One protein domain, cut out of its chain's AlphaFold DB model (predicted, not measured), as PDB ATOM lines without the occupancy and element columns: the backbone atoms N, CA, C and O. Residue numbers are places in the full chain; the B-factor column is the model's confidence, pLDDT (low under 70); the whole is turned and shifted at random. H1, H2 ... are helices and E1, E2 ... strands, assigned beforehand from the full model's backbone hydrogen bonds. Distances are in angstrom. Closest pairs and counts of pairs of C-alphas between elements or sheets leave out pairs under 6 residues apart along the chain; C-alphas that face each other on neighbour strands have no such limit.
ATOM      1  N   GLY A   2     -20.262 -35.347  37.354       61.50
ATOM      2  CA  GLY A   2     -19.775 -35.125  35.974       61.50
ATOM      3  C   GLY A   2     -20.081 -33.729  35.410       61.50
ATOM      4  O   GLY A   2     -19.169 -32.961  35.126       61.50
ATOM      5  N   SER A   3     -21.359 -33.347  35.390       74.50
ATOM      6  CA  SER A   3     -21.828 -32.032  34.921       74.50
ATOM      7  C   SER A   3     -21.248 -30.824  35.677       74.50
ATOM      8  O   SER A   3     -21.127 -29.743  35.105       74.50
ATOM      9  N   GLU A   4     -20.864 -30.988  36.947       84.06
ATOM     10  CA  GLU A   4     -20.214 -29.942  37.754       84.06
ATOM     11  C   GLU A   4     -18.719 -29.816  37.429       84.06
ATOM     12  O   GLU A   4     -18.162 -28.718  37.464       84.06
ATOM     13  N   LEU A   5     -18.067 -30.927  37.074       85.62
ATOM     14  CA  LEU A   5     -16.696 -30.910  36.577       85.62
ATOM     15  C   LEU A   5     -16.641 -30.297  35.173       85.62
ATOM     16  O   LEU A   5     -15.757 -29.489  34.903       85.62
ATOM     17  N   ASP A   6     -17.596 -30.621  34.300       84.44
ATOM     18  CA  ASP A   6     -17.650 -30.072  32.942       84.44
ATOM     19  C   ASP A   6     -18.034 -28.584  32.916       84.44
ATOM     20  O   ASP A   6     -17.486 -27.825  32.110       84.44
ATOM     21  N   SER A   7     -18.886 -28.118  33.838       86.50
ATOM     22  CA  SER A   7     -19.126 -26.679  34.010       86.50
ATOM     23  C   SER A   7     -17.885 -25.961  34.552       86.50
ATOM     24  O   SER A   7     -17.497 -24.932  33.998       86.50
ATOM     25  N   LEU A   8     -17.173 -26.541  35.529       88.81
ATOM     26  CA  LEU A   8     -15.890 -26.016  36.012       88.81
ATOM     27  C   LEU A   8     -14.826 -25.973  34.899       88.81
ATOM     28  O   LEU A   8     -14.125 -24.968  34.767       88.81
ATOM     29  N   LYS A   9     -14.734 -27.007  34.051       87.88
ATOM     30  CA  LYS A   9     -13.896 -26.992  32.840       87.88
ATOM     31  C   LYS A   9     -14.282 -25.843  31.918       87.88
ATOM     32  O   LYS A   9     -13.396 -25.135  31.450       87.88
ATOM     33  N   ALA A  10     -15.572 -25.628  31.661       86.31
ATOM     34  CA  ALA A  10     -16.040 -24.526  30.824       86.31
ATOM     35  C   ALA A  10     -15.669 -23.149  31.409       86.31
ATOM     36  O   ALA A  10     -15.204 -22.289  30.664       86.31
ATOM     37  N   THR A  11     -15.773 -22.959  32.730       89.69
ATOM     38  CA  THR A  11     -15.333 -21.736  33.429       89.69
ATOM     39  C   THR A  11     -13.816 -21.527  33.355       89.69
ATOM     40  O   THR A  11     -13.353 -20.417  33.103       89.69
ATOM     41  N   LEU A  12     -13.015 -22.582  33.539       89.75
ATOM     42  CA  LEU A  12     -11.556 -22.495  33.412       89.75
ATOM     43  C   LEU A  12     -11.138 -22.232  31.956       89.75
ATOM     44  O   LEU A  12     -10.236 -21.432  31.709       89.75
ATOM     45  N   ARG A  13     -11.819 -22.852  30.982       88.00
ATOM     46  CA  ARG A  13     -11.616 -22.600  29.548       88.00
ATOM     47  C   ARG A  13     -11.947 -21.149  29.208       88.00
ATOM     48  O   ARG A  13     -11.126 -20.505  28.568       88.00
ATOM     49  N   SER A  14     -13.089 -20.608  29.646       87.06
ATOM     50  CA  SER A  14     -13.482 -19.227  29.322       87.06
ATOM     51  C   SER A  14     -12.527 -18.183  29.914       87.06
ATOM     52  O   SER A  14     -12.171 -17.239  29.207       87.06
ATOM     53  N   LEU A  15     -12.026 -18.398  31.138       87.81
ATOM     54  CA  LEU A  15     -10.950 -17.592  31.730       87.81
ATOM     55  C   LEU A  15      -9.715 -17.561  30.821       87.81
ATOM     56  O   LEU A  15      -9.333 -16.489  30.350       87.81
ATOM     57  N   VAL A  16      -9.130 -18.721  30.503       87.31
ATOM     58  CA  VAL A  16      -7.908 -18.794  29.676       87.31
ATOM     59  C   VAL A  16      -8.149 -18.283  28.247       87.31
ATOM     60  O   VAL A  16      -7.286 -17.601  27.698       87.31
ATOM     61  N   VAL A  17      -9.323 -18.542  27.652       86.25
ATOM     62  CA  VAL A  17      -9.727 -17.993  26.341       86.25
ATOM     63  C   VAL A  17      -9.731 -16.465  26.350       86.25
ATOM     64  O   VAL A  17      -9.297 -15.875  25.363       86.25
ATOM     65  N   SER A  18     -10.193 -15.832  27.434       83.06
ATOM     66  CA  SER A  18     -10.346 -14.373  27.534       83.06
ATOM     67  C   SER A  18      -9.027 -13.599  27.655       83.06
ATOM     68  O   SER A  18      -8.980 -12.409  27.347       83.06
ATOM     69  N   CYS A  19      -7.941 -14.252  28.080       82.12
ATOM     70  CA  CYS A  19      -6.643 -13.609  28.268       82.12
ATOM     71  C   CYS A  19      -5.874 -13.477  26.934       82.12
ATOM     72  O   CYS A  19      -5.694 -14.485  26.251       82.12
ATOM     73  N   PRO A  20      -5.343 -12.291  26.568       76.19
ATOM     74  CA  PRO A  20      -4.479 -12.116  25.390       76.19
ATOM     75  C   PRO A  20      -2.991 -12.439  25.649       76.19
ATOM     76  O   PRO A  20      -2.199 -12.534  24.711       76.19
ATOM     77  N   THR A  21      -2.593 -12.618  26.911       80.56
ATOM     78  CA  THR A  21      -1.221 -12.955  27.334       80.56
ATOM     79  C   THR A  21      -1.138 -14.350  27.957       80.56
ATOM     80  O   THR A  21      -2.155 -14.967  28.276       80.56
ATOM     81  N   SER A  22       0.080 -14.875  28.102       81.12
ATOM     82  CA  SER A  22       0.357 -16.169  28.735       81.12
ATOM     83  C   SER A  22      -0.185 -16.238  30.173       81.12
ATOM     84  O   SER A  22       0.197 -15.429  31.027       81.12
ATOM     85  N   VAL A  23      -1.039 -17.225  30.453       84.25
ATOM     86  CA  VAL A  23      -1.619 -17.470  31.783       84.25
ATOM     87  C   VAL A  23      -0.819 -18.559  32.491       84.25
ATOM     88  O   VAL A  23      -0.674 -19.656  31.969       84.25
ATOM     89  N   ASP A  24      -0.304 -18.267  33.678       89.12
ATOM     90  CA  ASP A  24       0.326 -19.230  34.585       89.12
ATOM     91  C   ASP A  24      -0.694 -19.802  35.587       89.12
ATOM     92  O   ASP A  24      -1.736 -19.189  35.828       89.12
ATOM     93  N   VAL A  25      -0.430 -20.973  36.178       88.56
ATOM     94  CA  VAL A  25      -1.384 -21.641  37.092       88.56
ATOM     95  C   VAL A  25      -1.750 -20.766  38.300       88.56
ATOM     96  O   VAL A  25      -2.913 -20.760  38.714       88.56
ATOM     97  N   GLN A  26      -0.815 -19.979  38.841       88.38
ATOM     98  CA  GLN A  26      -1.120 -19.046  39.934       88.38
ATOM     99  C   GLN A  26      -1.982 -17.858  39.475       88.38
ATOM    100  O   GLN A  26      -2.888 -17.450  40.207       88.38
ATOM    101  N   ALA A  27      -1.789 -17.342  38.255       87.00
ATOM    102  CA  ALA A  27      -2.720 -16.384  37.658       87.00
ATOM    103  C   ALA A  27      -4.109 -16.996  37.427       87.00
ATOM    104  O   ALA A  27      -5.085 -16.415  37.883       87.00
ATOM    105  N   LEU A  28      -4.225 -18.199  36.849       89.75
ATOM    106  CA  LEU A  28      -5.522 -18.871  36.662       89.75
ATOM    107  C   LEU A  28      -6.268 -19.068  37.995       89.75
ATOM    108  O   LEU A  28      -7.467 -18.806  38.088       89.75
ATOM    109  N   ARG A  29      -5.549 -19.459  39.055       88.62
ATOM    110  CA  ARG A  29      -6.068 -19.558  40.430       88.62
ATOM    111  C   ARG A  29      -6.552 -18.210  40.976       88.62
ATOM    112  O   ARG A  29      -7.572 -18.166  41.665       88.62
ATOM    113  N   ARG A  30      -5.830 -17.123  40.690       89.75
ATOM    114  CA  ARG A  30      -6.198 -15.756  41.083       89.75
ATOM    115  C   ARG A  30      -7.408 -15.253  40.300       89.75
ATOM    116  O   ARG A  30      -8.326 -14.715  40.905       89.75
ATOM    117  N   ASP A  31      -7.429 -15.447  38.989       87.81
ATOM    118  CA  ASP A  31      -8.449 -14.900  38.096       87.81
ATOM    119  C   ASP A  31      -9.776 -15.657  38.207       87.81
ATOM    120  O   ASP A  31     -10.833 -15.027  38.203       87.81
ATOM    121  N   TYR A  32      -9.739 -16.967  38.481       91.50
ATOM    122  CA  TYR A  32     -10.923 -17.701  38.933       91.50
ATOM    123  C   TYR A  32     -11.497 -17.102  40.224       91.50
ATOM    124  O   TYR A  32     -12.688 -16.811  40.273       91.50
ATOM    125  N   ARG A  33     -10.662 -16.836  41.242       91.38
ATOM    126  CA  ARG A  33     -11.119 -16.210  42.497       91.38
ATOM    127  C   ARG A  33     -11.656 -14.792  42.279       91.38
ATOM    128  O   ARG A  33     -12.666 -14.425  42.870       91.38
ATOM    129  N   ASN A  34     -11.027 -14.007  41.403       88.56
ATOM    130  CA  ASN A  34     -11.491 -12.664  41.038       88.56
ATOM    131  C   ASN A  34     -12.875 -12.690  40.360       88.56
ATOM    132  O   ASN A  34     -13.669 -11.777  40.571       88.56
ATOM    133  N   MET A  35     -13.153 -13.706  39.531       85.31
ATOM    134  CA  MET A  35     -14.391 -13.812  38.747       85.31
ATOM    135  C   MET A  35     -15.531 -14.509  39.503       85.31
ATOM    136  O   MET A  35     -16.681 -14.090  39.399       85.31
ATOM    137  N   MET A  36     -15.216 -15.564  40.256       85.94
ATOM    138  CA  MET A  36     -16.187 -16.438  40.927       85.94
ATOM    139  C   MET A  36     -16.342 -16.130  42.426       85.94
ATOM    140  O   MET A  36     -17.175 -16.745  43.086       85.94
ATOM    141  N   GLY A  37     -15.514 -15.239  42.988       87.69
ATOM    142  CA  GLY A  37     -15.393 -14.961  44.429       87.69
ATOM    143  C   GLY A  37     -14.664 -16.064  45.210       87.69
ATOM    144  O   GLY A  37     -13.827 -15.785  46.070       87.69
ATOM    145  N   GLU A  38     -14.951 -17.315  44.859       86.12
ATOM    146  CA  GLU A  38     -14.485 -18.527  45.527       86.12
ATOM    147  C   GLU A  38     -13.167 -19.099  44.993       86.12
ATOM    148  O   GLU A  38     -12.722 -18.823  43.878       86.12
ATOM    149  N   HIS A  39     -12.541 -19.960  45.795       88.31
ATOM    150  CA  HIS A  39     -11.391 -20.752  45.353       88.31
ATOM    151  C   HIS A  39     -11.810 -21.884  44.394       88.31
ATOM    152  O   HIS A  39     -12.913 -22.420  44.487       88.31
ATOM    153  N   ILE A  40     -10.910 -22.291  43.482       89.31
ATOM    154  CA  ILE A  40     -11.136 -23.464  42.615       89.31
ATOM    155  C   ILE A  40     -11.340 -24.695  43.522       89.31
ATOM    156  O   ILE A  40     -10.440 -25.004  44.309       89.31
ATOM    157  N   PRO A  41     -12.474 -25.418  43.436       87.50
ATOM    158  CA  PRO A  41     -12.869 -26.413  44.437       87.50
ATOM    159  C   PRO A  41     -12.180 -27.781  44.254       87.50
ATOM    160  O   PRO A  41     -12.827 -28.823  44.328       87.50
ATOM    161  N   ILE A  42     -10.858 -27.796  44.040       88.00
ATOM    162  CA  ILE A  42     -10.054 -29.006  43.772       88.00
ATOM    163  C   ILE A  42     -10.198 -30.088  44.857       88.00
ATOM    164  O   ILE A  42     -10.222 -31.280  44.545       88.00
ATOM    165  N   ALA A  43     -10.409 -29.675  46.110       86.75
ATOM    166  CA  ALA A  43     -10.622 -30.572  47.242       86.75
ATOM    167  C   ALA A  43     -11.901 -31.423  47.105       86.75
ATOM    168  O   ALA A  43     -11.901 -32.574  47.531       86.75
ATOM    169  N   LYS A  44     -12.959 -30.917  46.441       85.06
ATOM    170  CA  LYS A  44     -14.182 -31.699  46.157       85.06
ATOM    171  C   LYS A  44     -13.930 -32.871  45.201       85.06
ATOM    172  O   LYS A  44     -14.731 -33.797  45.153       85.06
ATOM    173  N   TYR A  45     -12.825 -32.830  44.458       83.69
ATOM    174  CA  TYR A  45     -12.405 -33.863  43.513       83.69
ATOM    175  C   TYR A  45     -11.242 -34.722  44.048       83.69
ATOM    176  O   TYR A  45     -10.684 -35.514  43.295       83.69
ATOM    177  N   GLY A  46     -10.863 -34.564  45.325       84.50
ATOM    178  CA  GLY A  46      -9.787 -35.320  45.982       84.50
ATOM    179  C   GLY A  46      -8.376 -34.729  45.843       84.50
ATOM    180  O   GLY A  46      -7.430 -35.281  46.405       84.50
ATOM    181  N   TYR A  47      -8.204 -33.603  45.145       87.25
ATOM    182  CA  TYR A  47      -6.882 -33.045  44.845       87.25
ATOM    183  C   TYR A  47      -6.421 -32.015  45.878       87.25
ATOM    184  O   TYR A  47      -7.153 -31.087  46.228       87.25
ATOM    185  N   ARG A  48      -5.161 -32.146  46.313       82.25
ATOM    186  CA  ARG A  48      -4.463 -31.168  47.171       82.25
ATOM    187  C   ARG A  48      -3.741 -30.074  46.375       82.25
ATOM    188  O   ARG A  48      -3.534 -28.984  46.896       82.25
ATOM    189  N   ASP A  49      -3.384 -30.359  45.124       86.50
ATOM    190  CA  ASP A  49      -2.676 -29.451  44.222       86.50
ATOM    191  C   ASP A  49      -3.468 -29.195  42.924       86.50
ATOM    192  O   ASP A  49      -4.162 -30.068  42.396       86.50
ATOM    193  N   LEU A  50      -3.345 -27.969  42.414       83.81
ATOM    194  CA  LEU A  50      -4.013 -27.487  41.213       83.81
ATOM    195  C   LEU A  50      -3.304 -27.924  39.923       83.81
ATOM    196  O   LEU A  50      -3.989 -28.159  38.930       83.81
ATOM    197  N   VAL A  51      -1.971 -28.065  39.911       86.00
ATOM    198  CA  VAL A  51      -1.246 -28.545  38.717       86.00
ATOM    199  C   VAL A  51      -1.636 -29.997  38.426       86.00
ATOM    200  O   VAL A  51      -1.965 -30.337  37.291       86.00
ATOM    201  N   THR A  52      -1.683 -30.829  39.463       86.25
ATOM    202  CA  THR A  52      -2.091 -32.239  39.413       86.25
ATOM    203  C   THR A  52      -3.553 -32.385  38.978       86.25
ATOM    204  O   THR A  52      -3.833 -33.121  38.033       86.25
ATOM    205  N   PHE A  53      -4.477 -31.605  39.561       87.94
ATOM    206  CA  PHE A  53      -5.880 -31.561  39.118       87.94
ATOM    207  C   PHE A  53      -6.011 -31.214  37.625       87.94
ATOM    208  O   PHE A  53      -6.726 -31.894  36.888       87.94
ATOM    209  N   LEU A  54      -5.304 -30.178  37.158       86.00
ATOM    210  CA  LEU A  54      -5.364 -29.755  35.758       86.00
ATOM    211  C   LEU A  54      -4.780 -30.816  34.808       86.00
ATOM    212  O   LEU A  54      -5.367 -31.037  33.750       86.00
ATOM    213  N   LYS A  55      -3.703 -31.519  35.194       82.56
ATOM    214  CA  LYS A  55      -3.143 -32.651  34.427       82.56
ATOM    215  C   LYS A  55      -4.115 -33.830  34.319       82.56
ATOM    216  O   LYS A  55      -4.312 -34.357  33.231       82.56
ATOM    217  N   GLU A  56      -4.718 -34.252  35.429       79.94
ATOM    218  CA  GLU A  56      -5.524 -35.482  35.479       79.94
ATOM    219  C   GLU A  56      -6.992 -35.317  35.071       79.94
ATOM    220  O   GLU A  56      -7.665 -36.311  34.781       79.94
ATOM    221  N   ARG A  57      -7.533 -34.094  35.107       81.88
ATOM    222  CA  ARG A  57      -8.950 -33.841  34.798       81.88
ATOM    223  C   ARG A  57      -9.167 -32.900  33.623       81.88
ATOM    224  O   ARG A  57     -10.221 -33.007  33.001       81.88
ATOM    225  N   CYS A  58      -8.202 -32.043  33.285       80.31
ATOM    226  CA  CYS A  58      -8.346 -31.002  32.260       80.31
ATOM    227  C   CYS A  58      -7.302 -31.084  31.125       80.31
ATOM    228  O   CYS A  58      -7.099 -30.104  30.406       80.31
ATOM    229  N   SER A  59      -6.661 -32.240  30.929       77.56
ATOM    230  CA  SER A  59      -5.757 -32.527  29.799       77.56
ATOM    231  C   SER A  59      -6.447 -32.489  28.427       77.56
ATOM    232  O   SER A  59      -5.798 -32.269  27.411       77.56
ATOM    233  N   ASP A  60      -7.777 -32.609  28.403       77.00
ATOM    234  CA  ASP A  60      -8.650 -32.335  27.253       77.00
ATOM    235  C   ASP A  60      -8.732 -30.840  26.870       77.00
ATOM    236  O   ASP A  60      -9.334 -30.484  25.859       77.00
ATOM    237  N   SER A  61      -8.190 -29.956  27.712       76.69
ATOM    238  CA  SER A  61      -8.386 -28.502  27.663       76.69
ATOM    239  C   SER A  61      -7.082 -27.720  27.678       76.69
ATOM    240  O   SER A  61      -6.998 -26.653  27.070       76.69
ATOM    241  N   PHE A  62      -6.085 -28.206  28.419       83.81
ATOM    242  CA  PHE A  62      -4.870 -27.465  28.722       83.81
ATOM    243  C   PHE A  62      -3.638 -28.362  28.630       83.81
ATOM    244  O   PHE A  62      -3.579 -29.425  29.247       83.81
ATOM    245  N   LEU A  63      -2.618 -27.866  27.937       79.81
ATOM    246  CA  LEU A  63      -1.251 -28.350  28.049       79.81
ATOM    247  C   LEU A  63      -0.518 -27.492  29.093       79.81
ATOM    248  O   LEU A  63      -0.648 -26.267  29.097       79.81
ATOM    249  N   LEU A  64       0.242 -28.124  29.987       80.06
ATOM    250  CA  LEU A  64       0.980 -27.445  31.056       80.06
ATOM    251  C   LEU A  64       2.479 -27.492  30.756       80.06
ATOM    252  O   LEU A  64       3.048 -28.577  30.667       80.06
ATOM    253  N   GLN A  65       3.104 -26.323  30.590       72.56
ATOM    254  CA  GLN A  65       4.481 -26.190  30.093       72.56
ATOM    255  C   GLN A  65       5.332 -25.281  30.995       72.56
ATOM    256  O   GLN A  65       4.833 -24.311  31.566       72.56
ATOM    257  N   GLY A  66       6.635 -25.556  31.094       71.56
ATOM    258  CA  GLY A  66       7.583 -24.776  31.900       71.56
ATOM    259  C   GLY A  66       7.761 -25.290  33.335       71.56
ATOM    260  O   GLY A  66       7.616 -26.479  33.600       71.56
ATOM    261  N   SER A  67       8.129 -24.391  34.258       72.38
ATOM    262  CA  SER A  67       8.554 -24.745  35.624       72.38
ATOM    263  C   SER A  67       7.491 -25.542  36.400       72.38
ATOM    264  O   SER A  67       6.338 -25.108  36.443       72.38
ATOM    265  N   PRO A  68       7.854 -26.643  37.092       70.62
ATOM    266  CA  PRO A  68       6.897 -27.467  37.831       70.62
ATOM    267  C   PRO A  68       6.207 -26.723  38.988       70.62
ATOM    268  O   PRO A  68       5.101 -27.098  39.366       70.62
ATOM    269  N   ALA A  69       6.816 -25.658  39.525       74.75
ATOM    270  CA  ALA A  69       6.258 -24.876  40.633       74.75
ATOM    271  C   ALA A  69       5.175 -23.859  40.206       74.75
ATOM    272  O   ALA A  69       4.314 -23.497  41.008       74.75
ATOM    273  N   ASN A  70       5.207 -23.384  38.956       80.75
ATOM    274  CA  ASN A  70       4.156 -22.545  38.369       80.75
ATOM    275  C   ASN A  70       4.182 -22.658  36.830       80.75
ATOM    276  O   ASN A  70       4.756 -21.791  36.163       80.75
ATOM    277  N   PRO A  71       3.614 -23.731  36.254       83.44
ATOM    278  CA  PRO A  71       3.616 -23.920  34.810       83.44
ATOM    279  C   PRO A  71       2.663 -22.945  34.104       83.44
ATOM    280  O   PRO A  71       1.689 -22.444  34.673       83.44
ATOM    281  N   THR A  72       2.944 -22.701  32.828       83.50
ATOM    282  CA  THR A  72       2.076 -21.965  31.903       83.50
ATOM    283  C   THR A  72       0.947 -22.875  31.426       83.50
ATOM    284  O   THR A  72       1.178 -24.039  31.100       83.50
ATOM    285  N   VAL A  73      -0.269 -22.336  31.382       85.00
ATOM    286  CA  VAL A  73      -1.498 -22.996  30.942       85.00
ATOM    287  C   VAL A  73      -1.743 -22.662  29.468       85.00
ATOM    288  O   VAL A  73      -2.359 -21.648  29.128       85.00
ATOM    289  N   THR A  74      -1.252 -23.516  28.575       81.94
ATOM    290  CA  THR A  74      -1.474 -23.408  27.128       81.94
ATOM    291  C   THR A  74      -2.832 -24.019  26.785       81.94
ATOM    292  O   THR A  74      -3.067 -25.201  27.026       81.94
ATOM    293  N   LEU A  75      -3.747 -23.230  26.217       83.38
ATOM    294  CA  LEU A  75      -5.078 -23.717  25.834       83.38
ATOM    295  C   LEU A  75      -4.999 -24.648  24.614       83.38
ATOM    296  O   LEU A  75      -4.380 -24.296  23.608       83.38
ATOM    297  N   ILE A  76      -5.709 -25.774  24.680       83.56
ATOM    298  CA  ILE A  76      -6.069 -26.602  23.526       83.56
ATOM    299  C   ILE A  76      -7.396 -26.067  22.973       83.56
ATOM    300  O   ILE A  76      -8.397 -25.981  23.684       83.56
ATOM    301  N   VAL A  77      -7.393 -25.642  21.712       76.69
ATOM    302  CA  VAL A  77      -8.483 -24.903  21.068       76.69
ATOM    303  C   VAL A  77      -9.342 -25.862  20.234       76.69
ATOM    304  O   VAL A  77      -8.899 -26.271  19.156       76.69
ATOM    305  N   PRO A  78     -10.566 -26.218  20.675       79.56
ATOM    306  CA  PRO A  78     -11.548 -26.876  19.817       79.56
ATOM    307  C   PRO A  78     -12.079 -25.896  18.758       79.56
ATOM    308  O   PRO A  78     -12.083 -24.680  18.973       79.56
ATOM    309  N   ASP A  79     -12.588 -26.406  17.633       75.38
ATOM    310  CA  ASP A  79     -13.031 -25.565  16.507       75.38
ATOM    311  C   ASP A  79     -14.119 -24.538  16.883       75.38
ATOM    312  O   ASP A  79     -14.137 -23.435  16.337       75.38
ATOM    313  N   THR A  80     -14.954 -24.825  17.888       80.06
ATOM    314  CA  THR A  80     -15.939 -23.874  18.436       80.06
ATOM    315  C   THR A  80     -15.299 -22.596  18.993       80.06
ATOM    316  O   THR A  80     -15.846 -21.507  18.824       80.06
ATOM    317  N   LEU A  81     -14.115 -22.697  19.608       80.00
ATOM    318  CA  LEU A  81     -13.386 -21.580  20.225       80.00
ATOM    319  C   LEU A  81     -12.347 -20.938  19.287       80.00
ATOM    320  O   LEU A  81     -11.836 -19.860  19.582       80.00
ATOM    321  N   LYS A  82     -12.069 -21.554  18.133       79.94
ATOM    322  CA  LYS A  82     -11.054 -21.139  17.145       79.94
ATOM    323  C   LYS A  82     -11.233 -19.710  16.628       79.94
ATOM    324  O   LYS A  82     -10.247 -19.006  16.409       79.94
ATOM    325  N   HIS A  83     -12.477 -19.254  16.478       80.75
ATOM    326  CA  HIS A  83     -12.772 -17.877  16.075       80.75
ATOM    327  C   HIS A  83     -12.513 -16.864  17.208       80.75
ATOM    328  O   HIS A  83     -11.934 -15.807  16.958       80.75
ATOM    329  N   ILE A  84     -12.861 -17.211  18.455       84.25
ATOM    330  CA  ILE A  84     -12.626 -16.378  19.646       84.25
ATOM    331  C   ILE A  84     -11.125 -16.264  19.918       84.25
ATOM    332  O   ILE A  84     -10.614 -15.167  20.117       84.25
ATOM    333  N   ASP A  85     -10.399 -17.380  19.852       81.06
ATOM    334  CA  ASP A  85      -8.948 -17.423  20.028       81.06
ATOM    335  C   ASP A  85      -8.227 -16.566  18.969       81.06
ATOM    336  O   ASP A  85      -7.401 -15.721  19.316       81.06
ATOM    337  N   LYS A  86      -8.628 -16.660  17.690       81.81
ATOM    338  CA  LYS A  86      -8.140 -15.787  16.603       81.81
ATOM    339  C   LYS A  86      -8.427 -14.297  16.850       81.81
ATOM    340  O   LYS A  86      -7.628 -13.459  16.433       81.81
ATOM    341  N   PHE A  87      -9.536 -13.959  17.511       81.69
ATOM    342  CA  PHE A  87      -9.880 -12.579  17.866       81.69
ATOM    343  C   PHE A  87      -9.062 -12.077  19.067       81.69
ATOM    344  O   PHE A  87      -8.463 -11.006  18.995       81.69
ATOM    345  N   VAL A  88      -8.952 -12.872  20.137       83.38
ATOM    346  CA  VAL A  88      -8.198 -12.525  21.354       83.38
ATOM    347  C   VAL A  88      -6.692 -12.415  21.081       83.38
ATOM    348  O   VAL A  88      -6.071 -11.465  21.554       83.38
ATOM    349  N   ARG A  89      -6.108 -13.274  20.228       77.44
ATOM    350  CA  ARG A  89      -4.711 -13.124  19.756       77.44
ATOM    351  C   ARG A  89      -4.434 -11.783  19.059       77.44
ATOM    352  O   ARG A  89      -3.281 -11.362  19.011       77.44
ATOM    353  N   LYS A  90      -5.460 -11.128  18.500       78.75
ATOM    354  CA  LYS A  90      -5.361  -9.819  17.829       78.75
ATOM    355  C   LYS A  90      -5.704  -8.627  18.734       78.75
ATOM    356  O   LYS A  90      -5.631  -7.488  18.278       78.75
ATOM    357  N   GLN A  91      -6.070  -8.847  19.997       79.62
ATOM    358  CA  GLN A  91      -6.357  -7.750  20.924       79.62
ATOM    359  C   GLN A  91      -5.076  -7.013  21.336       79.62
ATOM    360  O   GLN A  91      -4.030  -7.614  21.584       79.62
ATOM    361  N   LYS A  92      -5.173  -5.684  21.460       76.38
ATOM    362  CA  LYS A  92      -4.073  -4.832  21.925       76.38
ATOM    363  C   LYS A  92      -3.749  -5.160  23.386       76.38
ATOM    364  O   LYS A  92      -4.547  -4.873  24.277       76.38
ATOM    365  N   ILE A  93      -2.575  -5.745  23.626       73.00
ATOM    366  CA  ILE A  93      -2.102  -6.097  24.973       73.00
ATOM    367  C   ILE A  93      -2.043  -4.815  25.832       73.00
ATOM    368  O   ILE A  93      -1.419  -3.835  25.410       73.00
ATOM    369  N   PRO A  94      -2.680  -4.776  27.019       61.16
ATOM    370  CA  PRO A  94      -2.663  -3.592  27.872       61.16
ATOM    371  C   PRO A  94      -1.248  -3.328  28.403       61.16
ATOM    372  O   PRO A  94      -0.498  -4.262  28.681       61.16
ATOM    373  N   SER A  95      -0.880  -2.054  28.585       52.09
ATOM    374  CA  SER A  95       0.504  -1.663  28.922       52.09
ATOM    375  C   SER A  95       1.024  -2.309  30.219       52.09
ATOM    376  O   SER A  95       2.204  -2.632  30.326       52.09
ATOM    377  N   THR A  96       0.131  -2.586  31.174       55.66
ATOM    378  CA  THR A  96       0.416  -3.296  32.434       55.66
ATOM    379  C   THR A  96       0.775  -4.775  32.260       55.66
ATOM    380  O   THR A  96       1.357  -5.366  33.164       55.66
ATOM    381  N   ALA A  97       0.452  -5.385  31.117       54.84
ATOM    382  CA  ALA A  97       0.699  -6.795  30.825       54.84
ATOM    383  C   ALA A  97       1.908  -7.036  29.902       54.84
ATOM    384  O   ALA A  97       2.186  -8.189  29.590       54.84
ATOM    385  N   LYS A  98       2.655  -5.990  29.505       51.12
ATOM    386  CA  LYS A  98       3.837  -6.078  28.614       51.12
ATOM    387  C   LYS A  98       4.930  -7.055  29.082       51.12
ATOM    388  O   LYS A  98       5.706  -7.527  28.259       51.12
ATOM    389  N   PHE A  99       4.997  -7.350  30.382       49.38
ATOM    390  CA  PHE A  99       5.947  -8.306  30.966       49.38
ATOM    391  C   PHE A  99       5.487  -9.774  30.892       49.38
ATOM    392  O   PHE A  99       6.284 -10.671  31.156       49.38
ATOM    393  N   LYS A 100       4.223 -10.043  30.532       56.09
ATOM    394  CA  LYS A 100       3.739 -11.393  30.207       56.09
ATOM    395  C   LYS A 100       3.813 -11.609  28.695       56.09
ATOM    396  O   LYS A 100       3.486 -10.713  27.922       56.09
ATOM    397  N   GLY A 101       4.227 -12.804  28.275       58.12
ATOM    398  CA  GLY A 101       4.387 -13.128  26.857       58.12
ATOM    399  C   GLY A 101       3.070 -13.070  26.076       58.12
ATOM    400  O   GLY A 101       1.984 -13.230  26.646       58.12
ATOM    401  N   LYS A 102       3.166 -12.886  24.749       60.81
ATOM    402  CA  LYS A 102       2.045 -13.134  23.822       60.81
ATOM    403  C   LYS A 102       1.514 -14.552  24.077       60.81
ATOM    404  O   LYS A 102       2.304 -15.485  24.214       60.81
ATOM    405  N   ARG A 103       0.193 -14.725  24.170       64.94
ATOM    406  CA  ARG A 103      -0.393 -16.047  24.427       64.94
ATOM    407  C   ARG A 103      -0.198 -16.984  23.234       64.94
ATOM    408  O   ARG A 103      -0.455 -16.604  22.093       64.94
ATOM    409  N   TYR A 104       0.172 -18.226  23.528       62.41
ATOM    410  CA  TYR A 104       0.137 -19.343  22.589       62.41
ATOM    411  C   TYR A 104      -1.041 -20.273  22.923       62.41
ATOM    412  O   TYR A 104      -1.477 -20.359  24.075       62.41
ATOM    413  N   SER A 105      -1.575 -20.951  21.911       62.66
ATOM    414  CA  SER A 105      -2.625 -21.962  22.059       62.66
ATOM    415  C   SER A 105      -2.620 -22.900  20.847       62.66
ATOM    416  O   SER A 105      -2.374 -22.476  19.711       62.66
ATOM    417  N   ILE A 106      -2.842 -24.185  21.114       62.38
ATOM    418  CA  ILE A 106      -2.648 -25.311  20.190       62.38
ATOM    419  C   ILE A 106      -4.010 -25.707  19.617       62.38
ATOM    420  O   ILE A 106      -4.986 -25.758  20.358       62.38
ATOM    421  N   GLN A 107      -4.117 -25.989  18.316       54.50
ATOM    422  CA  GLN A 107      -5.374 -26.497  17.748       54.50
ATOM    423  C   GLN A 107      -5.589 -27.957  18.166       54.50
ATOM    424  O   GLN A 107      -4.642 -28.740  18.160       54.50
TER     425      GLN A 107
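AT A GLANCE: This is residues 2 to 107 of the 466 residues of the protein "(diamondback moth) hypothetical protein" of Plutella xylostella (UniProt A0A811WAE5). A small three-stranded sheet has the long helix H1 and the short H5 packed on it, while H2 packs about perpendicular to H1 and H4 packs on E1, with H3 beyond it. The 106 printed residues have named elements in the order H1 H2 H3 H4 E1 E2 H5 E3; the mixed sheet runs E1, E2, E3. The class is mixed helices and strands, compact, with a radius of gyration of the C-alphas of 13.4 A and spans of 39 by 29 by 27 A.

IN THESE COORDINATES: Begin with the sheet: E1 is residues 62 to 65, E2 72 to 77, 15.4 A long, and E3 105 to 107, ending at C-alpha 107 at (-5.374, -26.497, 17.748). Find C-alpha 2 at (-19.775, -35.125, 35.974); H1 runs 24.3 A to residue 18. H2 is residues 25 to 36, 16.2 A; H3 42 to 45; H4 50 to 57; H5 82 to 88.

HOW THE PARTS SIT: Hairpin E1 and E2 is antiparallel, with N 63 and O 74 at 2.9 A. E2 and E3 are parallel, with N 77 and O 106 at 2.8 A; with H5 they form a strand-helix-strand unit, parallel neighbours joined through a helix by a right-handed crossover. H5 is on the sheet. H1, H2 and H4 only graze it; the closest C-alphas of H1 and E2, Val 16 and Leu 75, are 6.9 A apart. H1 touches H2 at Leu 15 and Tyr 32, C-alphas 7.2 A apart, about perpendicular at 75 degrees. H1 touches H5 at Val 17 and Asp 85, C-alphas 6.4 A apart. H3 and H4 are close but not clearly touching, C-alphas 42 and 50 being 6.7 A apart. In H1, H2, H4 and H5 every O i to N i+4 pair is within hydrogen-bond range; H3 is too short for one.

THE WHOLE: The C-alphas of Gly 2 and Ser 95 are farthest apart, 39.8 A. The printed part has no cut. The link from H5 to E3, residues 89 to 104, is long. Residue 2 and residues 94 to 107 have pLDDT under 70.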